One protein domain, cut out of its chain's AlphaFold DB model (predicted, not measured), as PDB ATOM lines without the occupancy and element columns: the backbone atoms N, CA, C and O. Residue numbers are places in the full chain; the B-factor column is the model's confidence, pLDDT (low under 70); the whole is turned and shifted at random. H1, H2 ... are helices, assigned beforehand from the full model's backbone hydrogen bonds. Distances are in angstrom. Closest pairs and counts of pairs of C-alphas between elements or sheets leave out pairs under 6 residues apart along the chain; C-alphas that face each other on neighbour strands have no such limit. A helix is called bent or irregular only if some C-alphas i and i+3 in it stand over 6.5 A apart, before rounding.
ATOM      1  N   THR A  92     -28.549 -11.881  -2.933       74.94
ATOM      2  CA  THR A  92     -29.108 -13.207  -3.238       74.94
ATOM      3  C   THR A  92     -29.404 -14.011  -1.974       74.94
ATOM      4  O   THR A  92     -30.478 -14.594  -1.855       74.94
ATOM      5  N   THR A  93     -28.508 -13.969  -0.986       76.38
ATOM      6  CA  THR A  93     -28.702 -14.629   0.311       76.38
ATOM      7  C   THR A  93     -29.896 -14.041   1.066       76.38
ATOM      8  O   THR A  93     -30.647 -14.780   1.697       76.38
ATOM      9  N   ARG A  94     -30.137 -12.726   0.952       76.81
ATOM     10  CA  ARG A  94     -31.293 -12.066   1.587       76.81
ATOM     11  C   ARG A  94     -32.631 -12.501   0.984       76.81
ATOM     12  O   ARG A  94     -33.579 -12.723   1.730       76.81
ATOM     13  N   LEU A  95     -32.705 -12.641  -0.340       82.25
ATOM     14  CA  LEU A  95     -33.916 -13.126  -1.015       82.25
ATOM     15  C   LEU A  95     -34.186 -14.602  -0.702       82.25
ATOM     16  O   LEU A  95     -35.314 -14.958  -0.366       82.25
ATOM     17  N   LEU A  96     -33.143 -15.439  -0.744       85.19
ATOM     18  CA  LEU A  96     -33.240 -16.857  -0.393       85.19
ATOM     19  C   LEU A  96     -33.741 -17.045   1.045       85.19
ATOM     20  O   LEU A  96     -34.619 -17.865   1.297       85.19
ATOM     21  N   PHE A  97     -33.235 -16.236   1.975       82.81
ATOM     22  CA  PHE A  97     -33.689 -16.227   3.362       82.81
ATOM     23  C   PHE A  97     -35.169 -15.858   3.501       82.81
ATOM     24  O   PHE A  97     -35.900 -16.537   4.221       82.81
ATOM     25  N   GLY A  98     -35.630 -14.829   2.781       83.38
ATOM     26  CA  GLY A  98     -37.043 -14.447   2.766       83.38
ATOM     27  C   GLY A  98     -37.950 -15.579   2.274       83.38
ATOM     28  O   GLY A  98     -38.961 -15.879   2.908       83.38
ATOM     29  N   PHE A  99     -37.549 -16.265   1.200       87.31
ATOM     30  CA  PHE A  99     -38.300 -17.397   0.662       87.31
ATOM     31  C   PHE A  99     -38.336 -18.595   1.624       87.31
ATOM     32  O   PHE A  99     -39.417 -19.116   1.897       87.31
ATOM     33  N   LEU A 100     -37.190 -19.002   2.190       85.88
ATOM     34  CA  LEU A 100     -37.148 -20.128   3.136       85.88
ATOM     35  C   LEU A 100     -37.945 -19.837   4.415       85.88
ATOM     36  O   LEU A 100     -38.586 -20.736   4.952       85.88
ATOM     37  N   THR A 101     -37.962 -18.584   4.872       86.00
ATOM     38  CA  THR A 101     -38.756 -18.177   6.041       86.00
ATOM     39  C   THR A 101     -40.255 -18.300   5.773       86.00
ATOM     40  O   THR A 101     -40.991 -18.829   6.608       86.00
ATOM     41  N   LEU A 102     -40.715 -17.845   4.602       88.25
ATOM     42  CA  LEU A 102     -42.122 -17.945   4.215       88.25
ATOM     43  C   LEU A 102     -42.553 -19.410   4.074       88.25
ATOM     44  O   LEU A 102     -43.565 -19.808   4.649       88.25
ATOM     45  N   ALA A 103     -41.760 -20.215   3.362       89.12
ATOM     46  CA  ALA A 103     -42.033 -21.635   3.165       89.12
ATOM     47  C   ALA A 103     -42.081 -22.396   4.499       89.12
ATOM     48  O   ALA A 103     -43.024 -23.145   4.748       89.12
ATOM     49  N   GLY A 104     -41.110 -22.155   5.384       86.25
ATOM     50  CA  GLY A 104     -41.075 -22.789   6.699       86.25
ATOM     51  C   GLY A 104     -42.224 -22.352   7.615       86.25
ATOM     52  O   GLY A 104     -42.781 -23.186   8.320       86.25
ATOM     53  N   THR A 105     -42.671 -21.093   7.533       87.94
ATOM     54  CA  THR A 105     -43.846 -20.621   8.291       87.94
ATOM     55  C   THR A 105     -45.121 -21.341   7.849       87.94
ATOM     56  O   THR A 105     -45.887 -21.800   8.692       87.94
ATOM     57  N   ILE A 106     -45.344 -21.472   6.536       90.75
ATOM     58  CA  ILE A 106     -46.510 -22.189   5.993       90.75
ATOM     59  C   ILE A 106     -46.469 -23.659   6.425       90.75
ATOM     60  O   ILE A 106     -47.468 -24.195   6.897       90.75
ATOM     61  N   LEU A 107     -45.299 -24.290   6.324       88.12
ATOM     62  CA  LEU A 107     -45.110 -25.678   6.732       88.12
ATOM     63  C   LEU A 107     -45.360 -25.876   8.236       88.12
ATOM     64  O   LEU A 107     -46.007 -26.846   8.619       88.12
ATOM     65  N   ALA A 108     -44.925 -24.940   9.083       87.62
ATOM     66  CA  ALA A 108     -45.184 -24.978  10.521       87.62
ATOM     67  C   ALA A 108     -46.684 -24.878  10.849       87.62
ATOM     68  O   ALA A 108     -47.174 -25.625  11.700       87.62
ATOM     69  N   ILE A 109     -47.418 -24.002  10.151       89.94
ATOM     70  CA  ILE A 109     -48.876 -23.855  10.292       89.94
ATOM     71  C   ILE A 109     -49.574 -25.181   9.980       89.94
ATOM     72  O   ILE A 109     -50.370 -25.649  10.800       89.94
ATOM     73  N   CYS A 110     -49.262 -25.780   8.825       89.19
ATOM     74  CA  CYS A 110     -49.874 -27.032   8.382       89.19
ATOM     75  C   CYS A 110     -49.518 -28.191   9.318       89.19
ATOM     76  O   CYS A 110     -50.410 -28.878   9.800       89.19
ATOM     77  N   ASN A 111     -48.237 -28.350   9.667       85.25
ATOM     78  CA  ASN A 111     -47.794 -29.437  10.542       85.25
ATOM     79  C   ASN A 111     -48.417 -29.359  11.943       85.25
ATOM     80  O   ASN A 111     -48.793 -30.389  12.503       85.25
ATOM     81  N   GLY A 112     -48.540 -28.154  12.514       86.88
ATOM     82  CA  GLY A 112     -49.189 -27.968  13.815       86.88
ATOM     83  C   GLY A 112     -50.673 -28.318  13.800       86.88
ATOM     84  O   GLY A 112     -51.168 -28.931  14.745       86.88
ATOM     85  N   PHE A 113     -51.367 -27.954  12.721       89.75
ATOM     86  CA  PHE A 113     -52.785 -28.245  12.552       89.75
ATOM     87  C   PHE A 113     -53.024 -29.741  12.290       89.75
ATOM     88  O   PHE A 113     -53.710 -30.398  13.074       89.75
ATOM     89  N   ASP A 114     -52.413 -30.293  11.238       86.50
ATOM     90  CA  ASP A 114     -52.654 -31.666  10.778       86.50
ATOM     91  C   ASP A 114     -52.196 -32.709  11.801       86.50
ATOM     92  O   ASP A 114     -52.896 -33.696  12.032       86.50
ATOM     93  N   GLY A 115     -51.067 -32.465  12.479       84.81
ATOM     94  CA  GLY A 115     -50.552 -33.368  13.505       84.81
ATOM     95  C   GLY A 115     -51.556 -33.591  14.636       84.81
ATOM     96  O   GLY A 115     -51.878 -34.728  14.985       84.81
ATOM     97  N   VAL A 116     -52.075 -32.510  15.223       86.62
ATOM     98  CA  VAL A 116     -52.974 -32.610  16.383       86.62
ATOM     99  C   VAL A 116     -54.368 -33.065  15.977       86.62
ATOM    100  O   VAL A 116     -54.979 -33.866  16.686       86.62
ATOM    101  N   VAL A 117     -54.855 -32.628  14.816       88.31
ATOM    102  CA  VAL A 117     -56.135 -33.099  14.274       88.31
ATOM    103  C   VAL A 117     -56.090 -34.607  14.010       88.31
ATOM    104  O   VAL A 117     -57.028 -35.308  14.383       88.31
ATOM    105  N   SER A 118     -54.997 -35.138  13.461       85.44
ATOM    106  CA  SER A 118     -54.800 -36.580  13.233       85.44
ATOM    107  C   SER A 118     -54.848 -37.400  14.533       85.44
ATOM    108  O   SER A 118     -55.552 -38.412  14.618       85.44
ATOM    109  N   VAL A 119     -54.188 -36.926  15.594       85.44
ATOM    110  CA  VAL A 119     -54.226 -37.597  16.905       85.44
ATOM    111  C   VAL A 119     -55.635 -37.549  17.506       85.44
ATOM    112  O   VAL A 119     -56.162 -38.577  17.934       85.44
ATOM    113  N   LEU A 120     -56.274 -36.375  17.514       85.50
ATOM    114  CA  LEU A 120     -57.595 -36.190  18.126       85.50
ATOM    115  C   LEU A 120     -58.710 -36.915  17.366       85.50
ATOM    116  O   LEU A 120     -59.624 -37.433  17.997       85.50
ATOM    117  N   THR A 121     -58.636 -36.992  16.037       83.44
ATOM    118  CA  THR A 121     -59.623 -37.719  15.212       83.44
ATOM    119  C   THR A 121     -59.544 -39.232  15.398       83.44
ATOM    120  O   THR A 121     -60.560 -39.914  15.278       83.44
ATOM    121  N   THR A 122     -58.368 -39.760  15.753       77.81
ATOM    122  CA  THR A 122     -58.200 -41.182  16.092       77.81
ATOM    123  C   THR A 122     -58.899 -41.534  17.414       77.81
ATOM    124  O   THR A 122     -59.358 -42.661  17.606       77.81
ATOM    125  N   VAL A 123     -59.045 -40.565  18.325       75.88
ATOM    126  CA  VAL A 123     -59.817 -40.702  19.567       75.88
ATOM    127  C   VAL A 123     -61.278 -40.347  19.269       75.88
ATOM    128  O   VAL A 123     -61.687 -39.195  19.357       75.88
ATOM    129  N   ALA A 124     -62.075 -41.355  18.904       59.06
ATOM    130  CA  ALA A 124     -63.423 -41.252  18.315       59.06
ATOM    131  C   ALA A 124     -64.536 -40.560  19.154       59.06
ATOM    132  O   ALA A 124     -65.718 -40.739  18.874       59.06
ATOM    133  N   MET A 125     -64.200 -39.779  20.184       74.06
ATOM    134  CA  MET A 125     -65.142 -39.249  21.178       74.06
ATOM    135  C   MET A 125     -65.109 -37.716  21.325       74.06
ATOM    136  O   MET A 125     -65.705 -37.178  22.255       74.06
ATOM    137  N   ILE A 126     -64.425 -37.001  20.421       82.38
ATOM    138  CA  ILE A 126     -64.232 -35.543  20.497       82.38
ATOM    139  C   ILE A 126     -65.066 -34.825  19.415       82.38
ATOM    140  O   ILE A 126     -64.960 -35.169  18.237       82.38
ATOM    141  N   PRO A 127     -65.879 -33.805  19.763       87.38
ATOM    142  CA  PRO A 127     -66.632 -33.016  18.786       87.38
ATOM    143  C   PRO A 127     -65.734 -32.292  17.772       87.38
ATOM    144  O   PRO A 127     -64.695 -31.738  18.134       87.38
ATOM    145  N   ALA A 128     -66.185 -32.186  16.517       85.50
ATOM    146  CA  ALA A 128     -65.429 -31.546  15.432       85.50
ATOM    147  C   ALA A 128     -65.024 -30.086  15.728       85.50
ATOM    148  O   ALA A 128     -63.943 -29.653  15.338       85.50
ATOM    149  N   SER A 129     -65.851 -29.338  16.466       85.31
ATOM    150  CA  SER A 129     -65.537 -27.967  16.894       85.31
ATOM    151  C   SER A 129     -64.338 -27.900  17.844       85.31
ATOM    152  O   SER A 129     -63.521 -26.988  17.732       85.31
ATOM    153  N   MET A 130     -64.194 -28.876  18.746       86.81
ATOM    154  CA  MET A 130     -63.051 -28.964  19.661       86.81
ATOM    155  C   MET A 130     -61.778 -29.395  18.932       86.81
ATOM    156  O   MET A 130     -60.709 -28.863  19.218       86.81
ATOM    157  N   ILE A 131     -61.897 -30.300  17.957       88.06
ATOM    158  CA  ILE A 131     -60.779 -30.718  17.099       88.06
ATOM    159  C   ILE A 131     -60.252 -29.521  16.296       88.06
ATOM    160  O   ILE A 131     -59.049 -29.269  16.284       88.06
ATOM    161  N   LEU A 132     -61.152 -28.742  15.684       88.12
ATOM    162  CA  LEU A 132     -60.791 -27.547  14.921       88.12
ATOM    163  C   LEU A 132     -60.133 -26.479  15.808       88.12
ATOM    164  O   LEU A 132     -59.113 -25.903  15.429       88.12
ATOM    165  N   ALA A 133     -60.689 -26.236  16.999       88.50
ATOM    166  CA  ALA A 133     -60.129 -25.284  17.955       88.50
ATOM    167  C   ALA A 133     -58.725 -25.703  18.423       88.50
ATOM    168  O   ALA A 133     -57.813 -24.878  18.445       88.50
ATOM    169  N   ALA A 134     -58.532 -26.986  18.742       87.06
ATOM    170  CA  ALA A 134     -57.227 -27.519  19.115       87.06
ATOM    171  C   ALA A 134     -56.219 -27.401  17.963       87.06
ATOM    172  O   ALA A 134     -55.118 -26.896  18.173       87.06
ATOM    173  N   GLY A 135     -56.608 -27.771  16.738       88.12
ATOM    174  CA  GLY A 135     -55.762 -27.621  15.552       88.12
ATOM    175  C   GLY A 135     -55.311 -26.174  15.331       88.12
ATOM    176  O   GLY A 135     -54.134 -25.924  15.083       88.12
ATOM    177  N   ALA A 136     -56.212 -25.198  15.494       90.31
ATOM    178  CA  ALA A 136     -55.875 -23.780  15.362       90.31
ATOM    179  C   ALA A 136     -54.874 -23.301  16.431       90.31
ATOM    180  O   ALA A 136     -53.908 -22.604  16.109       90.31
ATOM    181  N   VAL A 137     -55.063 -23.703  17.693       89.62
ATOM    182  CA  VAL A 137     -54.140 -23.365  18.792       89.62
ATOM    183  C   VAL A 137     -52.755 -23.962  18.546       89.62
ATOM    184  O   VAL A 137     -51.748 -23.264  18.674       89.62
ATOM    185  N   PHE A 138     -52.688 -25.234  18.155       87.25
ATOM    186  CA  PHE A 138     -51.416 -25.906  17.903       87.25
ATOM    187  C   PHE A 138     -50.721 -25.422  16.629       87.25
ATOM    188  O   PHE A 138     -49.496 -25.362  16.604       87.25
ATOM    189  N   SER A 139     -51.466 -24.965  15.622       91.12
ATOM    190  CA  SER A 139     -50.904 -24.264  14.463       91.12
ATOM    191  C   SER A 139     -50.167 -22.981  14.874       91.12
ATOM    192  O   SER A 139     -49.022 -22.762  14.474       91.12
ATOM    193  N   LEU A 140     -50.768 -22.170  15.757       87.69
ATOM    194  CA  LEU A 140     -50.123 -20.964  16.285       87.69
ATOM    195  C   LEU A 140     -48.878 -21.300  17.123       87.69
ATOM    196  O   LEU A 140     -47.843 -20.647  16.983       87.69
ATOM    197  N   LEU A 141     -48.958 -22.333  17.968       84.94
ATOM    198  CA  LEU A 141     -47.818 -22.799  18.762       84.94
ATOM    199  C   LEU A 141     -46.669 -23.301  17.876       84.94
ATOM    200  O   LEU A 141     -45.517 -22.960  18.142       84.94
ATOM    201  N   SER A 142     -46.963 -24.028  16.796       85.69
ATOM    202  CA  SER A 142     -45.955 -24.477  15.827       85.69
ATOM    203  C   SER A 142     -45.240 -23.326  15.136       85.69
ATOM    204  O   SER A 142     -44.033 -23.403  14.932       85.69
ATOM    205  N   VAL A 143     -45.943 -22.235  14.818       86.69
ATOM    206  CA  VAL A 143     -45.301 -21.029  14.270       86.69
ATOM    207  C   VAL A 143     -44.326 -20.433  15.284       86.69
ATOM    208  O   VAL A 143     -43.190 -20.121  14.929       86.69
ATOM    209  N   ILE A 144     -44.731 -20.311  16.550       81.06
ATOM    210  CA  ILE A 144     -43.858 -19.794  17.617       81.06
ATOM    211  C   ILE A 144     -42.605 -20.672  17.759       81.06
ATOM    212  O   ILE A 144     -41.493 -20.148  17.839       81.06
ATOM    213  N   VAL A 145     -42.778 -21.995  17.740       80.69
ATOM    214  CA  VAL A 145     -41.682 -22.973  17.777       80.69
ATOM    215  C   VAL A 145     -40.772 -22.808  16.548       80.69
ATOM    216  O   VAL A 145     -39.570 -22.619  16.711       80.69
ATOM    217  N   PHE A 146     -41.314 -22.737  15.333       83.06
ATOM    218  CA  PHE A 146     -40.539 -22.537  14.098       83.06
ATOM    219  C   PHE A 146     -39.675 -21.262  14.126       83.06
ATOM    220  O   PHE A 146     -38.479 -21.304  13.827       83.06
ATOM    221  N   TYR A 147     -40.243 -20.126  14.544       77.56
ATOM    222  CA  TYR A 147     -39.480 -18.878  14.685       77.56
ATOM    223  C   TYR A 147     -38.437 -18.941  15.813       77.56
ATOM    224  O   TYR A 147     -37.420 -18.244  15.751       77.56
ATOM    225  N   GLY A 148     -38.671 -19.776  16.829       71.06
ATOM    226  CA  GLY A 148     -37.757 -20.009  17.945       71.06
ATOM    227  C   GLY A 148     -36.564 -20.913  17.617       71.06
ATOM    228  O   GLY A 148     -35.473 -20.661  18.131       71.06
ATOM    229  N   PHE A 149     -36.736 -21.926  16.761       71.00
ATOM    230  CA  PHE A 149     -35.713 -22.951  16.484       71.00
ATOM    231  C   PHE A 149     -35.202 -22.878  15.049       71.00
ATOM    232  O   PHE A 149     -34.056 -22.480  14.807       71.00
ATOM    233  N   ASP A 150     -36.071 -23.191  14.095       73.81
ATOM    234  CA  ASP A 150     -35.693 -23.393  12.698       73.81
ATOM    235  C   ASP A 150     -35.275 -22.092  12.019       73.81
ATOM    236  O   ASP A 150     -34.283 -22.057  11.293       73.81
ATOM    237  N   PHE A 151     -35.965 -20.989  12.309       77.50
ATOM    238  CA  PHE A 151     -35.638 -19.680  11.744       77.50
ATOM    239  C   PHE A 151     -34.245 -19.190  12.167       77.50
ATOM    240  O   PHE A 151     -33.503 -18.603  11.374       77.50
ATOM    241  N   ILE A 152     -33.851 -19.463  13.411       71.19
ATOM    242  CA  ILE A 152     -32.533 -19.091  13.935       71.19
ATOM    243  C   ILE A 152     -31.438 -19.957  13.311       71.19
ATOM    244  O   ILE A 152     -30.407 -19.421  12.894       71.19
ATOM    245  N   ALA A 153     -31.650 -21.273  13.229       70.44
ATOM    246  CA  ALA A 153     -30.714 -22.185  12.573       70.44
ATOM    247  C   ALA A 153     -30.539 -21.820  11.090       70.44
ATOM    248  O   ALA A 153     -29.414 -21.718  10.594       70.44
ATOM    249  N   LEU A 154     -31.645 -21.517  10.409       74.00
ATOM    250  CA  LEU A 154     -31.681 -21.055   9.026       74.00
ATOM    251  C   LEU A 154     -30.883 -19.760   8.824       74.00
ATOM    252  O   LEU A 154     -30.082 -19.654   7.895       74.00
ATOM    253  N   SER A 155     -31.066 -18.786   9.714       73.19
ATOM    254  CA  SER A 155     -30.335 -17.519   9.673       73.19
ATOM    255  C   SER A 155     -28.831 -17.705   9.850       73.19
ATOM    256  O   SER A 155     -28.043 -17.095   9.122       73.19
ATOM    257  N   ASN A 156     -28.434 -18.570  10.790       75.19
ATOM    258  CA  ASN A 156     -27.032 -18.890  11.046       75.19
ATOM    259  C   ASN A 156     -26.388 -19.590   9.842       75.19
ATOM    260  O   ASN A 156     -25.310 -19.184   9.412       75.19
ATOM    261  N   ASN A 157     -27.069 -20.580   9.255       76.81
ATOM    262  CA  ASN A 157     -26.582 -21.317   8.084       76.81
ATOM    263  C   ASN A 157     -26.432 -20.429   6.844       76.81
ATOM    264  O   ASN A 157     -25.532 -20.637   6.033       76.81
ATOM    265  N   LEU A 158     -27.279 -19.407   6.706       73.31
ATOM    266  CA  LEU A 158     -27.208 -18.439   5.611       73.31
ATOM    267  C   LEU A 158     -26.281 -17.249   5.912       73.31
ATOM    268  O   LEU A 158     -26.139 -16.354   5.080       73.31
ATOM    269  N   GLY A 159     -25.632 -17.218   7.082       60.38
ATOM    270  CA  GLY A 159     -24.710 -16.149   7.471       60.38
ATOM    271  C   GLY A 159     -25.378 -14.778   7.628       60.38
ATOM    272  O   GLY A 159     -24.703 -13.747   7.621       60.38
ATOM    273  N   ILE A 160     -26.705 -14.746   7.760       66.31
ATOM    274  CA  ILE A 160     -27.458 -13.522   8.009       66.31
ATOM    275  C   ILE A 160     -27.517 -13.363   9.520       66.31
ATOM    276  O   ILE A 160     -28.096 -14.178  10.228       66.31
ATOM    277  N   PRO A 229     -36.589 -20.244  39.239       79.06
ATOM    278  CA  PRO A 229     -37.600 -21.293  39.081       79.06
ATOM    279  C   PRO A 229     -38.614 -21.008  37.963       79.06
ATOM    280  O   PRO A 229     -39.027 -21.936  37.270       79.06
ATOM    281  N   TYR A 230     -38.968 -19.741  37.713       77.56
ATOM    282  CA  TYR A 230     -39.907 -19.376  36.644       77.56
ATOM    283  C   TYR A 230     -39.373 -19.722  35.247       77.56
ATOM    284  O   TYR A 230     -40.132 -20.168  34.387       77.56
ATOM    285  N   LEU A 231     -38.060 -19.577  35.027       77.38
ATOM    286  CA  LEU A 231     -37.416 -19.948  33.764       77.38
ATOM    287  C   LEU A 231     -37.467 -21.465  33.559       77.38
ATOM    288  O   LEU A 231     -37.751 -21.929  32.458       77.38
ATOM    289  N   ASN A 232     -37.219 -22.235  34.619       81.56
ATOM    290  CA  ASN A 232     -37.260 -23.695  34.560       81.56
ATOM    291  C   ASN A 232     -38.675 -24.208  34.267       81.56
ATOM    292  O   ASN A 232     -38.834 -25.123  33.461       81.56
ATOM    293  N   ILE A 233     -39.702 -23.572  34.839       83.69
ATOM    294  CA  ILE A 233     -41.103 -23.874  34.521       83.69
ATOM    295  C   ILE A 233     -41.405 -23.536  33.055       83.69
ATOM    296  O   ILE A 233     -41.953 -24.372  32.341       83.69
ATOM    297  N   ALA A 234     -41.006 -22.356  32.571       79.12
ATOM    298  CA  ALA A 234     -41.229 -21.961  31.177       79.12
ATOM    299  C   ALA A 234     -40.527 -22.902  30.179       79.12
ATOM    300  O   ALA A 234     -41.118 -23.281  29.164       79.12
ATOM    301  N   LYS A 235     -39.293 -23.325  30.489       83.81
ATOM    302  CA  LYS A 235     -38.549 -24.337  29.721       83.81
ATOM    303  C   LYS A 235     -39.294 -25.665  29.688       83.81
ATOM    304  O   LYS A 235     -39.485 -26.208  28.608       83.81
ATOM    305  N   LEU A 236     -39.764 -26.146  30.841       85.38
ATOM    306  CA  LEU A 236     -40.506 -27.402  30.938       85.38
ATOM    307  C   LEU A 236     -41.815 -27.356  30.139       85.38
ATOM    308  O   LEU A 236     -42.083 -28.267  29.362       85.38
ATOM    309  N   VAL A 237     -42.609 -26.293  30.296       84.38
ATOM    310  CA  VAL A 237     -43.888 -26.123  29.585       84.38
ATOM    311  C   VAL A 237     -43.661 -26.070  28.079       84.38
ATOM    312  O   VAL A 237     -44.334 -26.771  27.328       84.38
ATOM    313  N   THR A 238     -42.681 -25.288  27.629       82.75
ATOM    314  CA  THR A 238     -42.393 -25.181  26.195       82.75
ATOM    315  C   THR A 238     -41.829 -26.486  25.638       82.75
ATOM    316  O   THR A 238     -42.201 -26.880  24.537       82.75
ATOM    317  N   ALA A 239     -40.987 -27.192  26.401       86.94
ATOM    318  CA  ALA A 239     -40.472 -28.497  26.004       86.94
ATOM    319  C   ALA A 239     -41.587 -29.545  25.893       86.94
ATOM    320  O   ALA A 239     -41.576 -30.375  24.989       86.94
ATOM    321  N   LEU A 240     -42.585 -29.483  26.775       87.19
ATOM    322  CA  LEU A 240     -43.753 -30.355  26.715       87.19
ATOM    323  C   LEU A 240     -44.621 -30.042  25.489       87.19
ATOM    324  O   LEU A 240     -45.004 -30.963  24.772       87.19
ATOM    325  N   ILE A 241     -44.879 -28.760  25.202       84.56
ATOM    326  CA  ILE A 241     -45.630 -28.335  24.007       84.56
ATOM    327  C   ILE A 241     -44.915 -28.777  22.727       84.56
ATOM    328  O   ILE A 241     -45.534 -29.384  21.855       84.56
ATOM    329  N   ALA A 242     -43.614 -28.507  22.622       85.88
ATOM    330  CA  ALA A 242     -42.819 -28.922  21.475       85.88
ATOM    331  C   ALA A 242     -42.782 -30.452  21.358       85.88
ATOM    332  O   ALA A 242     -43.028 -30.978  20.279       85.88
ATOM    333  N   GLY A 243     -42.608 -31.183  22.461       89.06
ATOM    334  CA  GLY A 243     -42.689 -32.643  22.459       89.06
ATOM    335  C   GLY A 243     -44.017 -33.163  21.906       89.06
ATOM    336  O   GLY A 243     -44.015 -34.042  21.046       89.06
ATOM    337  N   ILE A 244     -45.149 -32.580  22.319       88.94
ATOM    338  CA  ILE A 244     -46.468 -32.925  21.764       88.94
ATOM    339  C   ILE A 244     -46.517 -32.649  20.258       88.94
ATOM    340  O   ILE A 244     -47.023 -33.484  19.514       88.94
ATOM    341  N   LEU A 245     -45.974 -31.521  19.796       86.69
ATOM    342  CA  LEU A 245     -45.921 -31.187  18.370       86.69
ATOM    343  C   LEU A 245     -45.087 -32.190  17.561       86.69
ATOM    344  O   LEU A 245     -45.539 -32.648  16.513       86.69
ATOM    345  N   PHE A 246     -43.914 -32.584  18.063       87.69
ATOM    346  CA  PHE A 246     -43.071 -33.598  17.424       87.69
ATOM    347  C   PHE A 246     -43.744 -34.971  17.398       87.69
ATOM    348  O   PHE A 246     -43.729 -35.644  16.366       87.69
ATOM    349  N   PHE A 247     -44.390 -35.366  18.499       92.00
ATOM    350  CA  PHE A 247     -45.187 -36.589  18.545       92.00
ATOM    351  C   PHE A 247     -46.317 -36.554  17.513       92.00
ATOM    352  O   PHE A 247     -46.472 -37.496  16.745       92.00
ATOM    353  N   ALA A 248     -47.083 -35.463  17.474       89.44
ATOM    354  CA  ALA A 248     -48.230 -35.295  16.591       89.44
ATOM    355  C   ALA A 248     -47.822 -35.288  15.108       89.44
ATOM    356  O   ALA A 248     -48.447 -35.962  14.291       89.44
ATOM    357  N   GLY A 249     -46.725 -34.606  14.764       87.06
ATOM    358  CA  GLY A 249     -46.155 -34.629  13.414       87.06
ATOM    359  C   GLY A 249     -45.641 -36.015  13.008       87.06
ATOM    360  O   GLY A 249     -45.893 -36.470  11.888       87.06
ATOM    361  N   GLY A 250     -44.975 -36.725  13.925       89.69
ATOM    362  CA  GLY A 250     -44.543 -38.108  13.710       89.69
ATOM    363  C   GLY A 250     -45.720 -39.075  13.556       89.69
ATOM    364  O   GLY A 250     -45.709 -39.919  12.661       89.69
ATOM    365  N   PHE A 251     -46.762 -38.908  14.370       91.25
ATOM    366  CA  PHE A 251     -47.991 -39.694  14.310       91.25
ATOM    367  C   PHE A 251     -48.690 -39.524  12.959       91.25
ATOM    368  O   PHE A 251     -48.958 -40.514  12.280       91.25
ATOM    369  N   PHE A 252     -48.887 -38.281  12.517       88.81
ATOM    370  CA  PHE A 252     -49.487 -37.979  11.218       88.81
ATOM    371  C   PHE A 252     -48.660 -38.511  10.040       88.81
ATOM    372  O   PHE A 252     -49.210 -39.057   9.080       88.81
ATOM    373  N   SER A 253     -47.330 -38.401  10.119       89.12
ATOM    374  CA  SER A 253     -46.431 -38.934   9.089       89.12
ATOM    375  C   SER A 253     -46.517 -40.460   9.001       89.12
ATOM    376  O   SER A 253     -46.606 -41.010   7.901       89.12
ATOM    377  N   GLY A 254     -46.552 -41.146  10.151       88.00
ATOM    378  CA  GLY A 254     -46.759 -42.593  10.221       88.00
ATOM    379  C   GLY A 254     -48.119 -43.009   9.657       88.00
ATOM    380  O   GLY A 254     -48.185 -43.940   8.853       88.00
ATOM    381  N   GLN A 255     -49.179 -42.260   9.982       87.44
ATOM    382  CA  GLN A 255     -50.529 -42.499   9.470       87.44
ATOM    383  C   GLN A 255     -50.582 -42.364   7.949       87.44
ATOM    384  O   GLN A 255     -51.088 -43.249   7.261       87.44
ATOM    385  N   SER A 256     -50.025 -41.273   7.422       86.06
ATOM    386  CA  SER A 256     -49.999 -40.984   5.987       86.06
ATOM    387  C   SER A 256     -49.247 -42.069   5.219       86.06
ATOM    388  O   SER A 256     -49.749 -42.586   4.222       86.06
ATOM    389  N   LEU A 257     -48.073 -42.475   5.716       86.19
ATOM    390  CA  LEU A 257     -47.276 -43.534   5.102       86.19
ATOM    391  C   LEU A 257     -48.018 -44.877   5.110       86.19
ATOM    392  O   LEU A 257     -48.079 -45.566   4.091       86.19
ATOM    393  N   ALA A 258     -48.617 -45.238   6.243       86.31
ATOM    394  CA  ALA A 258     -49.340 -46.493   6.385       86.31
ATOM    395  C   ALA A 258     -50.614 -46.544   5.535       86.31
ATOM    396  O   ALA A 258     -50.914 -47.594   4.974       86.31
ATOM    397  N   LEU A 259     -51.329 -45.424   5.385       83.31
ATOM    398  CA  LEU A 259     -52.489 -45.320   4.495       83.31
ATOM    399  C   LEU A 259     -52.103 -45.512   3.026       83.31
ATOM    400  O   LEU A 259     -52.816 -46.204   2.302       83.31
ATOM    401  N   VAL A 260     -50.965 -44.961   2.595       84.25
ATOM    402  CA  VAL A 260     -50.452 -45.164   1.230       84.25
ATOM    403  C   VAL A 260     -50.151 -46.643   0.985       84.25
ATOM    404  O   VAL A 260     -50.628 -47.209   0.002       84.25
ATOM    405  N   PHE A 261     -49.428 -47.300   1.897       82.00
ATOM    406  CA  PHE A 261     -49.144 -48.732   1.775       82.00
ATOM    407  C   PHE A 261     -50.410 -49.593   1.868       82.00
ATOM    408  O   PHE A 261     -50.578 -50.521   1.084       82.00
ATOM    409  N   ALA A 262     -51.336 -49.278   2.771       78.69
ATOM    410  CA  ALA A 262     -52.605 -49.991   2.871       78.69
ATOM    411  C   ALA A 262     -53.438 -49.852   1.587       78.69
ATOM    412  O   ALA A 262     -53.994 -50.843   1.117       78.69
ATOM    413  N   GLY A 263     -53.468 -48.660   0.980       74.81
ATOM    414  CA  GLY A 263     -54.155 -48.407  -0.290       74.81
ATOM    415  C   GLY A 263     -53.545 -49.146  -1.486       74.81
ATOM    416  O   GLY A 263     -54.260 -49.469  -2.430       74.81
ATOM    417  N   LEU A 264     -52.249 -49.470  -1.432       74.69
ATOM    418  CA  LEU A 264     -51.562 -50.288  -2.439       74.69
ATOM    419  C   LEU A 264     -51.909 -51.785  -2.346       74.69
ATOM    420  O   LEU A 264     -51.861 -52.474  -3.363       74.69
ATOM    421  N   PHE A 265     -52.252 -52.296  -1.156       71.88
ATOM    422  CA  PHE A 265     -52.373 -53.742  -0.904       71.88
ATOM    423  C   PHE A 265     -53.757 -54.222  -0.429       71.88
ATOM    424  O   PHE A 265     -53.985 -55.430  -0.380       71.88
ATOM    425  N   SER A 266     -54.690 -53.340  -0.059       59.16
ATOM    426  CA  SER A 266     -55.999 -53.723   0.494       59.16
ATOM    427  C   SER A 266     -57.163 -52.983  -0.169       59.16
ATOM    428  O   SER A 266     -57.253 -51.764  -0.116       59.16
ATOM    429  N   ALA A 267     -58.119 -53.741  -0.723       57.88
ATOM    430  CA  ALA A 267     -59.367 -53.216  -1.296       57.88
ATOM    431  C   ALA A 267     -60.436 -52.853  -0.237       57.88
ATOM    432  O   ALA A 267     -61.491 -52.327  -0.583       57.88
ATOM    433  N   SER A 268     -60.191 -53.143   1.047       55.28
ATOM    434  CA  SER A 268     -61.139 -52.913   2.144       55.28
ATOM    435  C   SER A 268     -60.499 -52.085   3.261       55.28
ATOM    436  O   SER A 268     -59.557 -52.519   3.923       55.28
ATOM    437  N   VAL A 269     -61.031 -50.877   3.462       53.88
ATOM    438  CA  VAL A 269     -60.499 -49.824   4.349       53.88
ATOM    439  C   VAL A 269     -60.633 -50.186   5.839       53.88
ATOM    440  O   VAL A 269     -59.883 -49.695   6.679       53.88
ATOM    441  N   THR A 270     -61.547 -51.093   6.193       55.94
ATOM    442  CA  THR A 270     -61.897 -51.404   7.589       55.94
ATOM    443  C   THR A 270     -60.875 -52.290   8.309       55.94
ATOM    444  O   THR A 270     -60.690 -52.136   9.513       55.94
ATOM    445  N   ALA A 271     -60.167 -53.179   7.599       50.81
ATOM    446  CA  ALA A 271     -59.144 -54.057   8.192       50.81
ATOM    447  C   ALA A 271     -57.771 -53.369   8.367       50.81
ATOM    448  O   ALA A 271     -56.922 -53.853   9.114       50.81
ATOM    449  N   ALA A 272     -57.560 -52.221   7.714       58.50
ATOM    450  CA  ALA A 272     -56.303 -51.468   7.739       58.50
ATOM    451  C   ALA A 272     -56.177 -50.494   8.929       58.50
ATOM    452  O   ALA A 272     -55.090 -49.978   9.182       58.50
ATOM    453  N   MET A 273     -57.251 -50.271   9.696       66.88
ATOM    454  CA  MET A 273     -57.271 -49.317  10.818       66.88
ATOM    455  C   MET A 273     -56.225 -49.636  11.896       66.88
ATOM    456  O   MET A 273     -55.509 -48.744  12.344       66.88
ATOM    457  N   PHE A 274     -56.088 -50.903  12.296       76.31
ATOM    458  CA  PHE A 274     -55.161 -51.282  13.368       76.31
ATOM    459  C   PHE A 274     -53.675 -51.152  12.965       76.31
ATOM    460  O   PHE A 274     -52.923 -50.512  13.703       76.31
ATOM    461  N   PRO A 275     -53.231 -51.654  11.790       79.81
ATOM    462  CA  PRO A 275     -51.865 -51.424  11.307       79.81
ATOM    463  C   PRO A 275     -51.510 -49.941  11.132       79.81
ATOM    464  O   PRO A 275     -50.389 -49.532  11.444       79.81
ATOM    465  N   VAL A 276     -52.462 -49.127  10.665       83.25
ATOM    466  CA  VAL A 276     -52.269 -47.682  10.473       83.25
ATOM    467  C   VAL A 276     -52.089 -46.970  11.814       83.25
ATOM    468  O   VAL A 276     -51.154 -46.191  11.974       83.25
ATOM    469  N   VAL A 277     -52.915 -47.271  12.818       84.88
ATOM    470  CA  VAL A 277     -52.753 -46.678  14.156       84.88
ATOM    471  C   VAL A 277     -51.441 -47.128  14.806       84.88
ATOM    472  O   VAL A 277     -50.727 -46.303  15.374       84.88
ATOM    473  N   LEU A 278     -51.073 -48.407  14.684       88.19
ATOM    474  CA  LEU A 278     -49.844 -48.937  15.282       88.19
ATOM    475  C   LEU A 278     -48.583 -48.271  14.712       88.19
ATOM    476  O   LEU A 278     -47.711 -47.844  15.467       88.19
ATOM    477  N   THR A 279     -48.498 -48.152  13.387       86.75
ATOM    478  CA  THR A 279     -47.382 -47.467  12.710       86.75
ATOM    479  C   THR A 279     -47.317 -45.988  13.084       86.75
ATOM    480  O   THR A 279     -46.237 -45.494  13.397       86.75
ATOM    481  N   SER A 280     -48.465 -45.312  13.171       88.44
ATOM    482  CA  SER A 280     -48.561 -43.922  13.640       88.44
ATOM    483  C   SER A 280     -48.007 -43.751  15.058       88.44
ATOM    484  O   SER A 280     -47.197 -42.859  15.301       88.44
ATOM    485  N   ILE A 281     -48.370 -44.635  15.995       91.38
ATOM    486  CA  ILE A 281     -47.854 -44.594  17.374       91.38
ATOM    487  C   ILE A 281     -46.337 -44.805  17.391       91.38
ATOM    488  O   ILE A 281     -45.633 -44.051  18.057       91.38
ATOM    489  N   ILE A 282     -45.822 -45.792  16.649       93.06
ATOM    490  CA  ILE A 282     -44.378 -46.077  16.597       93.06
ATOM    491  C   ILE A 282     -43.609 -44.866  16.059       93.06
ATOM    492  O   ILE A 282     -42.637 -44.430  16.680       93.06
ATOM    493  N   THR A 283     -44.051 -44.291  14.938       91.94
ATOM    494  CA  THR A 283     -43.402 -43.115  14.344       91.94
ATOM    495  C   THR A 283     -43.528 -41.884  15.245       91.94
ATOM    496  O   THR A 283     -42.549 -41.159  15.413       91.94
ATOM    497  N   GLY A 284     -44.681 -41.678  15.890       92.19
ATOM    498  CA  GLY A 284     -44.897 -40.597  16.855       92.19
ATOM    499  C   GLY A 284     -43.986 -40.699  18.080       92.19
ATOM    500  O   GLY A 284     -43.312 -39.731  18.431       92.19
ATOM    501  N   VAL A 285     -43.894 -41.880  18.707       93.94
ATOM    502  CA  VAL A 285     -42.984 -42.127  19.843       93.94
ATOM    503  C   VAL A 285     -41.522 -41.967  19.421       93.94
ATOM    504  O   VAL A 285     -40.725 -41.405  20.174       93.94
ATOM    505  N   GLY A 286     -41.166 -42.415  18.214       94.38
ATOM    506  CA  GLY A 286     -39.833 -42.218  17.646       94.38
ATOM    507  C   GLY A 286     -39.479 -40.736  17.499       94.38
ATOM    508  O   GLY A 286     -38.434 -40.307  17.990       94.38
ATOM    509  N   ALA A 287     -40.372 -39.942  16.902       91.38
ATOM    510  CA  ALA A 287     -40.195 -38.498  16.745       91.38
ATOM    511  C   ALA A 287     -40.108 -37.774  18.098       91.38
ATOM    512  O   ALA A 287     -39.214 -36.954  18.303       91.38
ATOM    513  N   PHE A 288     -40.972 -38.130  19.055       91.62
ATOM    514  CA  PHE A 288     -40.909 -37.601  20.419       91.62
ATOM    515  C   PHE A 288     -39.578 -37.925  21.100       91.62
ATOM    516  O   PHE A 288     -38.988 -37.064  21.743       91.62
ATOM    517  N   SER A 289     -39.094 -39.160  20.958       91.69
ATOM    518  CA  SER A 289     -37.839 -39.599  21.577       91.69
ATOM    519  C   SER A 289     -36.645 -38.856  20.983       91.69
ATOM    520  O   SER A 289     -35.793 -38.374  21.729       91.69
ATOM    521  N   LEU A 290     -36.604 -38.710  19.656       89.06
ATOM    522  CA  LEU A 290     -35.569 -37.935  18.976       89.06
ATOM    523  C   LEU A 290     -35.556 -36.490  19.485       89.06
ATOM    524  O   LEU A 290     -34.512 -35.996  19.908       89.06
ATOM    525  N   TYR A 291     -36.726 -35.858  19.539       89.31
ATOM    526  CA  TYR A 291     -36.874 -34.520  20.090       89.31
ATOM    527  C   TYR A 291     -36.391 -34.437  21.549       89.31
ATOM    528  O   TYR A 291     -35.567 -33.587  21.895       89.31
ATOM    529  N   TRP A 292     -36.874 -35.338  22.410       91.62
ATOM    530  CA  TRP A 292     -36.637 -35.289  23.852       91.62
ATOM    531  C   TRP A 292     -35.159 -35.437  24.213       91.62
ATOM    532  O   TRP A 292     -34.693 -34.790  25.153       91.62
ATOM    533  N   PHE A 293     -34.422 -36.270  23.472       88.62
ATOM    534  CA  PHE A 293     -33.013 -36.551  23.749       88.62
ATOM    535  C   PHE A 293     -32.031 -35.698  22.939       88.62
ATOM    536  O   PHE A 293     -30.940 -35.428  23.439       88.62
ATOM    537  N   VAL A 294     -32.384 -35.268  21.723       84.06
ATOM    538  CA  VAL A 294     -31.448 -34.571  20.819       84.06
ATOM    539  C   VAL A 294     -31.742 -33.077  20.722       84.06
ATOM    540  O   VAL A 294     -30.829 -32.262  20.840       84.06
ATOM    541  N   GLU A 295     -33.001 -32.691  20.535       81.31
ATOM    542  CA  GLU A 295     -33.354 -31.309  20.175       81.31
ATOM    543  C   GLU A 295     -33.747 -30.449  21.381       81.31
ATOM    544  O   GLU A 295     -33.505 -29.237  21.399       81.31
ATOM    545  N   ARG A 296     -34.283 -31.071  22.439       84.38
ATOM    546  CA  ARG A 296     -34.689 -30.397  23.678       84.38
ATOM    547  C   ARG A 296     -33.585 -29.519  24.299       84.38
ATOM    548  O   ARG A 296     -33.910 -28.392  24.681       84.38
ATOM    549  N   PRO A 297     -32.307 -29.939  24.404       79.81
ATOM    550  CA  PRO A 297     -31.261 -29.073  24.958       79.81
ATOM    551  C   PRO A 297     -31.071 -27.778  24.155       79.81
ATOM    552  O   PRO A 297     -30.925 -26.699  24.734       79.81
ATOM    553  N   GLY A 298     -31.136 -27.868  22.820       75.25
ATOM    554  CA  GLY A 298     -31.101 -26.698  21.942       75.25
ATOM    555  C   GLY A 298     -32.312 -25.793  22.165       75.25
ATOM    556  O   GLY A 298     -32.175 -24.569  22.233       75.25
ATOM    557  N   LEU A 299     -33.484 -26.399  22.372       76.12
ATOM    558  CA  LEU A 299     -34.726 -25.683  22.615       76.12
ATOM    559  C   LEU A 299     -34.695 -24.851  23.904       76.12
ATOM    560  O   LEU A 299     -35.030 -23.663  23.918       76.12
ATOM    561  N   GLU A 300     -34.244 -25.468  24.993       80.75
ATOM    562  CA  GLU A 300     -34.132 -24.814  26.295       80.75
ATOM    563  C   GLU A 300     -33.125 -23.655  26.282       80.75
ATOM    564  O   GLU A 300     -33.353 -22.633  26.942       80.75
ATOM    565  N   ASN A 301     -32.033 -23.783  25.521       75.88
ATOM    566  CA  ASN A 301     -31.040 -22.720  25.377       75.88
ATOM    567  C   ASN A 301     -31.596 -21.522  24.593       75.88
ATOM    568  O   ASN A 301     -31.429 -20.369  24.990       75.88
ATOM    569  N   LEU A 302     -32.344 -21.779  23.519       73.94
ATOM    570  CA  LEU A 302     -32.964 -20.731  22.708       73.94
ATOM    571  C   LEU A 302     -34.068 -19.982  23.456       73.94
ATOM    572  O   LEU A 302     -34.162 -18.764  23.316       73.94
ATOM    573  N   LEU A 303     -34.834 -20.667  24.311       72.50
ATOM    574  CA  LEU A 303     -35.767 -20.019  25.238       72.50
ATOM    575  C   LEU A 303     -35.041 -19.153  26.261       72.50
ATOM    576  O   LEU A 303     -35.436 -18.007  26.470       72.50
ATOM    577  N   GLY A 304     -33.946 -19.653  26.841       72.00
ATOM    578  CA  GLY A 304     -33.056 -18.833  27.663       72.00
ATOM    579  C   GLY A 304     -32.643 -17.567  26.912       72.00
ATOM    580  O   GLY A 304     -32.879 -16.447  27.371       72.00
ATOM    581  N   ARG A 305     -32.172 -17.726  25.673       73.88
ATOM    582  CA  ARG A 305     -31.862 -16.615  24.776       73.88
ATOM    583  C   ARG A 305     -33.091 -15.809  24.355       73.88
ATOM    584  O   ARG A 305     -32.915 -14.690  23.910       73.88
ATOM    585  N   TRP A 306     -34.333 -16.235  24.491       68.81
ATOM    586  CA  TRP A 306     -35.463 -15.329  24.265       68.81
ATOM    587  C   TRP A 306     -35.665 -14.403  25.471       68.81
ATOM    588  O   TRP A 306     -35.808 -13.194  25.298       68.81
ATOM    589  N   PHE A 307     -35.498 -14.943  26.679       68.31
ATOM    590  CA  PHE A 307     -35.611 -14.230  27.957       68.31
ATOM    591  C   PHE A 307     -34.366 -13.429  28.380       68.31
ATOM    592  O   PHE A 307     -34.332 -12.894  29.485       68.31
ATOM    593  N   GLY A 308     -33.337 -13.313  27.534       67.25
ATOM    594  CA  GLY A 308     -32.114 -12.577  27.895       67.25
ATOM    595  C   GLY A 308     -31.052 -13.403  28.623       67.25
ATOM    596  O   GLY A 308     -30.038 -12.848  29.025       67.25
ATOM    597  N   LEU A 309     -31.272 -14.708  28.773       71.00
ATOM    598  CA  LEU A 309     -30.484 -15.647  29.571       71.00
ATOM    599  C   LEU A 309     -29.894 -16.746  28.681       71.00
ATOM    600  O   LEU A 309     -30.279 -17.910  28.751       71.00
ATOM    601  N   ASP A 310     -29.002 -16.342  27.782       76.19
ATOM    602  CA  ASP A 310     -28.280 -17.247  26.886       76.19
ATOM    603  C   ASP A 310     -27.253 -18.046  27.702       76.19
ATOM    604  O   ASP A 310     -26.290 -17.468  28.206       76.19
ATOM    605  N   LYS A 311     -27.503 -19.345  27.907       74.69
ATOM    606  CA  LYS A 311     -26.737 -20.152  28.865       74.69
ATOM    607  C   LYS A 311     -25.270 -20.237  28.458       74.69
ATOM    608  O   LYS A 311     -24.411 -20.039  29.306       74.69
ATOM    609  N   ASP A 312     -25.000 -20.432  27.171       77.69
ATOM    610  CA  ASP A 312     -23.633 -20.543  26.657       77.69
ATOM    611  C   ASP A 312     -22.852 -19.248  26.898       77.69
ATOM    612  O   ASP A 312     -21.697 -19.272  27.319       77.69
ATOM    613  N   LYS A 313     -23.506 -18.098  26.697       79.94
ATOM    614  CA  LYS A 313     -22.913 -16.781  26.961       79.94
ATOM    615  C   LYS A 313     -22.697 -16.512  28.446       79.94
ATOM    616  O   LYS A 313     -21.707 -15.882  28.808       79.94
ATOM    617  N   ILE A 314     -23.619 -16.954  29.303       81.06
ATOM    618  CA  ILE A 314     -23.474 -16.822  30.760       81.06
ATOM    619  C   ILE A 314     -22.335 -17.715  31.241       81.06
ATOM    620  O   ILE A 314     -21.499 -17.246  32.006       81.06
ATOM    621  N   ASP A 315     -22.258 -18.954  30.760       81.75
ATOM    622  CA  ASP A 315     -21.190 -19.889  31.108       81.75
ATOM    623  C   ASP A 315     -19.828 -19.371  30.602       81.75
ATOM    624  O   ASP A 315     -18.841 -19.413  31.338       81.75
ATOM    625  N   GLU A 316     -19.755 -18.779  29.405       83.62
ATOM    626  CA  GLU A 316     -18.530 -18.124  28.914       83.62
ATOM    627  C   GLU A 316     -18.122 -16.911  29.775       83.62
ATOM    628  O   GLU A 316     -16.930 -16.690  30.003       83.62
ATOM    629  N   LEU A 317     -19.090 -16.134  30.269       82.00
ATOM    630  CA  LEU A 317     -18.835 -14.926  31.062       82.00
ATOM    631  C   LEU A 317     -18.521 -15.216  32.541       82.00
ATOM    632  O   LEU A 317     -17.736 -14.482  33.147       82.00
ATOM    633  N   ALA A 318     -19.169 -16.229  33.122       80.31
ATOM    634  CA  ALA A 318     -19.288 -16.438  34.566       80.31
ATOM    635  C   ALA A 318     -18.843 -17.830  35.049       80.31
ATOM    636  O   ALA A 318     -18.987 -18.128  36.236       80.31
ATOM    637  N   SER A 319     -18.311 -18.699  34.180       81.31
ATOM    638  CA  SER A 319     -17.726 -19.962  34.649       81.31
ATOM    639  C   SER A 319     -16.506 -19.700  35.529       81.31
ATOM    640  O   SER A 319     -15.581 -18.981  35.145       81.31
TER     641      SER A 319
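Overview. This is residues 92 to 160 and 229 to 319 of the 410 residues of the protein "Coiled-coil protein" of Legionella adelaidensis (UniProt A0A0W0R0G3). Two helical hairpins cross each other: long helix H4 lies in the middle, with the hairpin of H1 and H2 across one side of it and its own hairpin partner H5a on the other. Past H5a the bent helix H5 turns off into the short arm H5b, which leads to H6, and residues 314 to 319 stick out at that end. The 160 printed residues hold six named helices, H1 to H6 in chain order, and no named strand; the class is all helix and the packing mostly crossed. The whole is only just loose, close to compact, with a radius of gyration of the C-alphas of 18.5 A, and spans 63 by 44 by 29 A.

Arrangement. H4, residues 229 to 265, touches H5a, residues 273 to 294, closest at the C-alphas of Gly 250 and Gly 284, 4.0 A apart. This hairpin runs opposite ways at a steep tilt of 35.2 degrees, only just past shallow. H5a is one arm of H5, residues 273 to 306, assigned as one helix by its hydrogen bonds but bent: C-alphas 294 and 297 are 6.9 A apart, and the other arm, H5b, residues 297 to 306, stands at a steep tilt of 64 degrees to H5a. With residues 245 to 252 alone, H4 touches H1, residues 92 to 122, about perpendicular at 77 degrees; the closest C-alphas, of Gly 115 and Ala 248, are 4.3 A apart. H1 and H2, residues 128 to 148, form a hairpin at a shallow tilt of 32 degrees, only just short of steep, with the C-alphas of Gly 112 and Ser 139 closest at 4.1 A. H2 touches H4, closest at the C-alphas of Val 145 and Ala 242, 7.1 A, and is apart from H5a. H4 touches H5b with residues 231 to 239 alone, closest at the C-alphas of Lys 235 and Glu 300, 5.6 A. H3, residues 150 to 157, only just touches H1, with 3 pairs of C-alphas within 8 A, the closest those of Thr 101 and Phe 151, 6.7 A. H6, residues 311 to 318, touches H5b, closest at the C-alphas of Asn 301 and Lys 311, 6.1 A. Every O i to N i+4 pair is within hydrogen-bond range in H2, H3, H4, H5a, H5b and H6, and 26 of 27 are in H1.

Along the chain. H4 is 53.6 A from first to last C-alpha, beginning at C-alpha 229 (-37.600, -21.293, 39.081). H1 is 44.8 A long and begins at C-alpha 92 (-29.108, -13.207, -3.238). H5a is 31.4 A long and H2 30.1 A. H6 ends at C-alpha 318 (-19.288, -16.438, 34.566).

Size, cuts and confidence. The C-alphas farthest apart, of Ala 267 and Ala 318, are 65.2 A apart. Residues 161 to 228 are not printed, and C-alphas 160 and 229 are 33.6 A apart across this cut. Of the links printed whole, H4 to H5 is short and the others are tight. The model's mean pLDDT over the printed part is 81.5; it is under 70 at residue 124 and residues 159 to 160, 266 to 273 and 306 to 308.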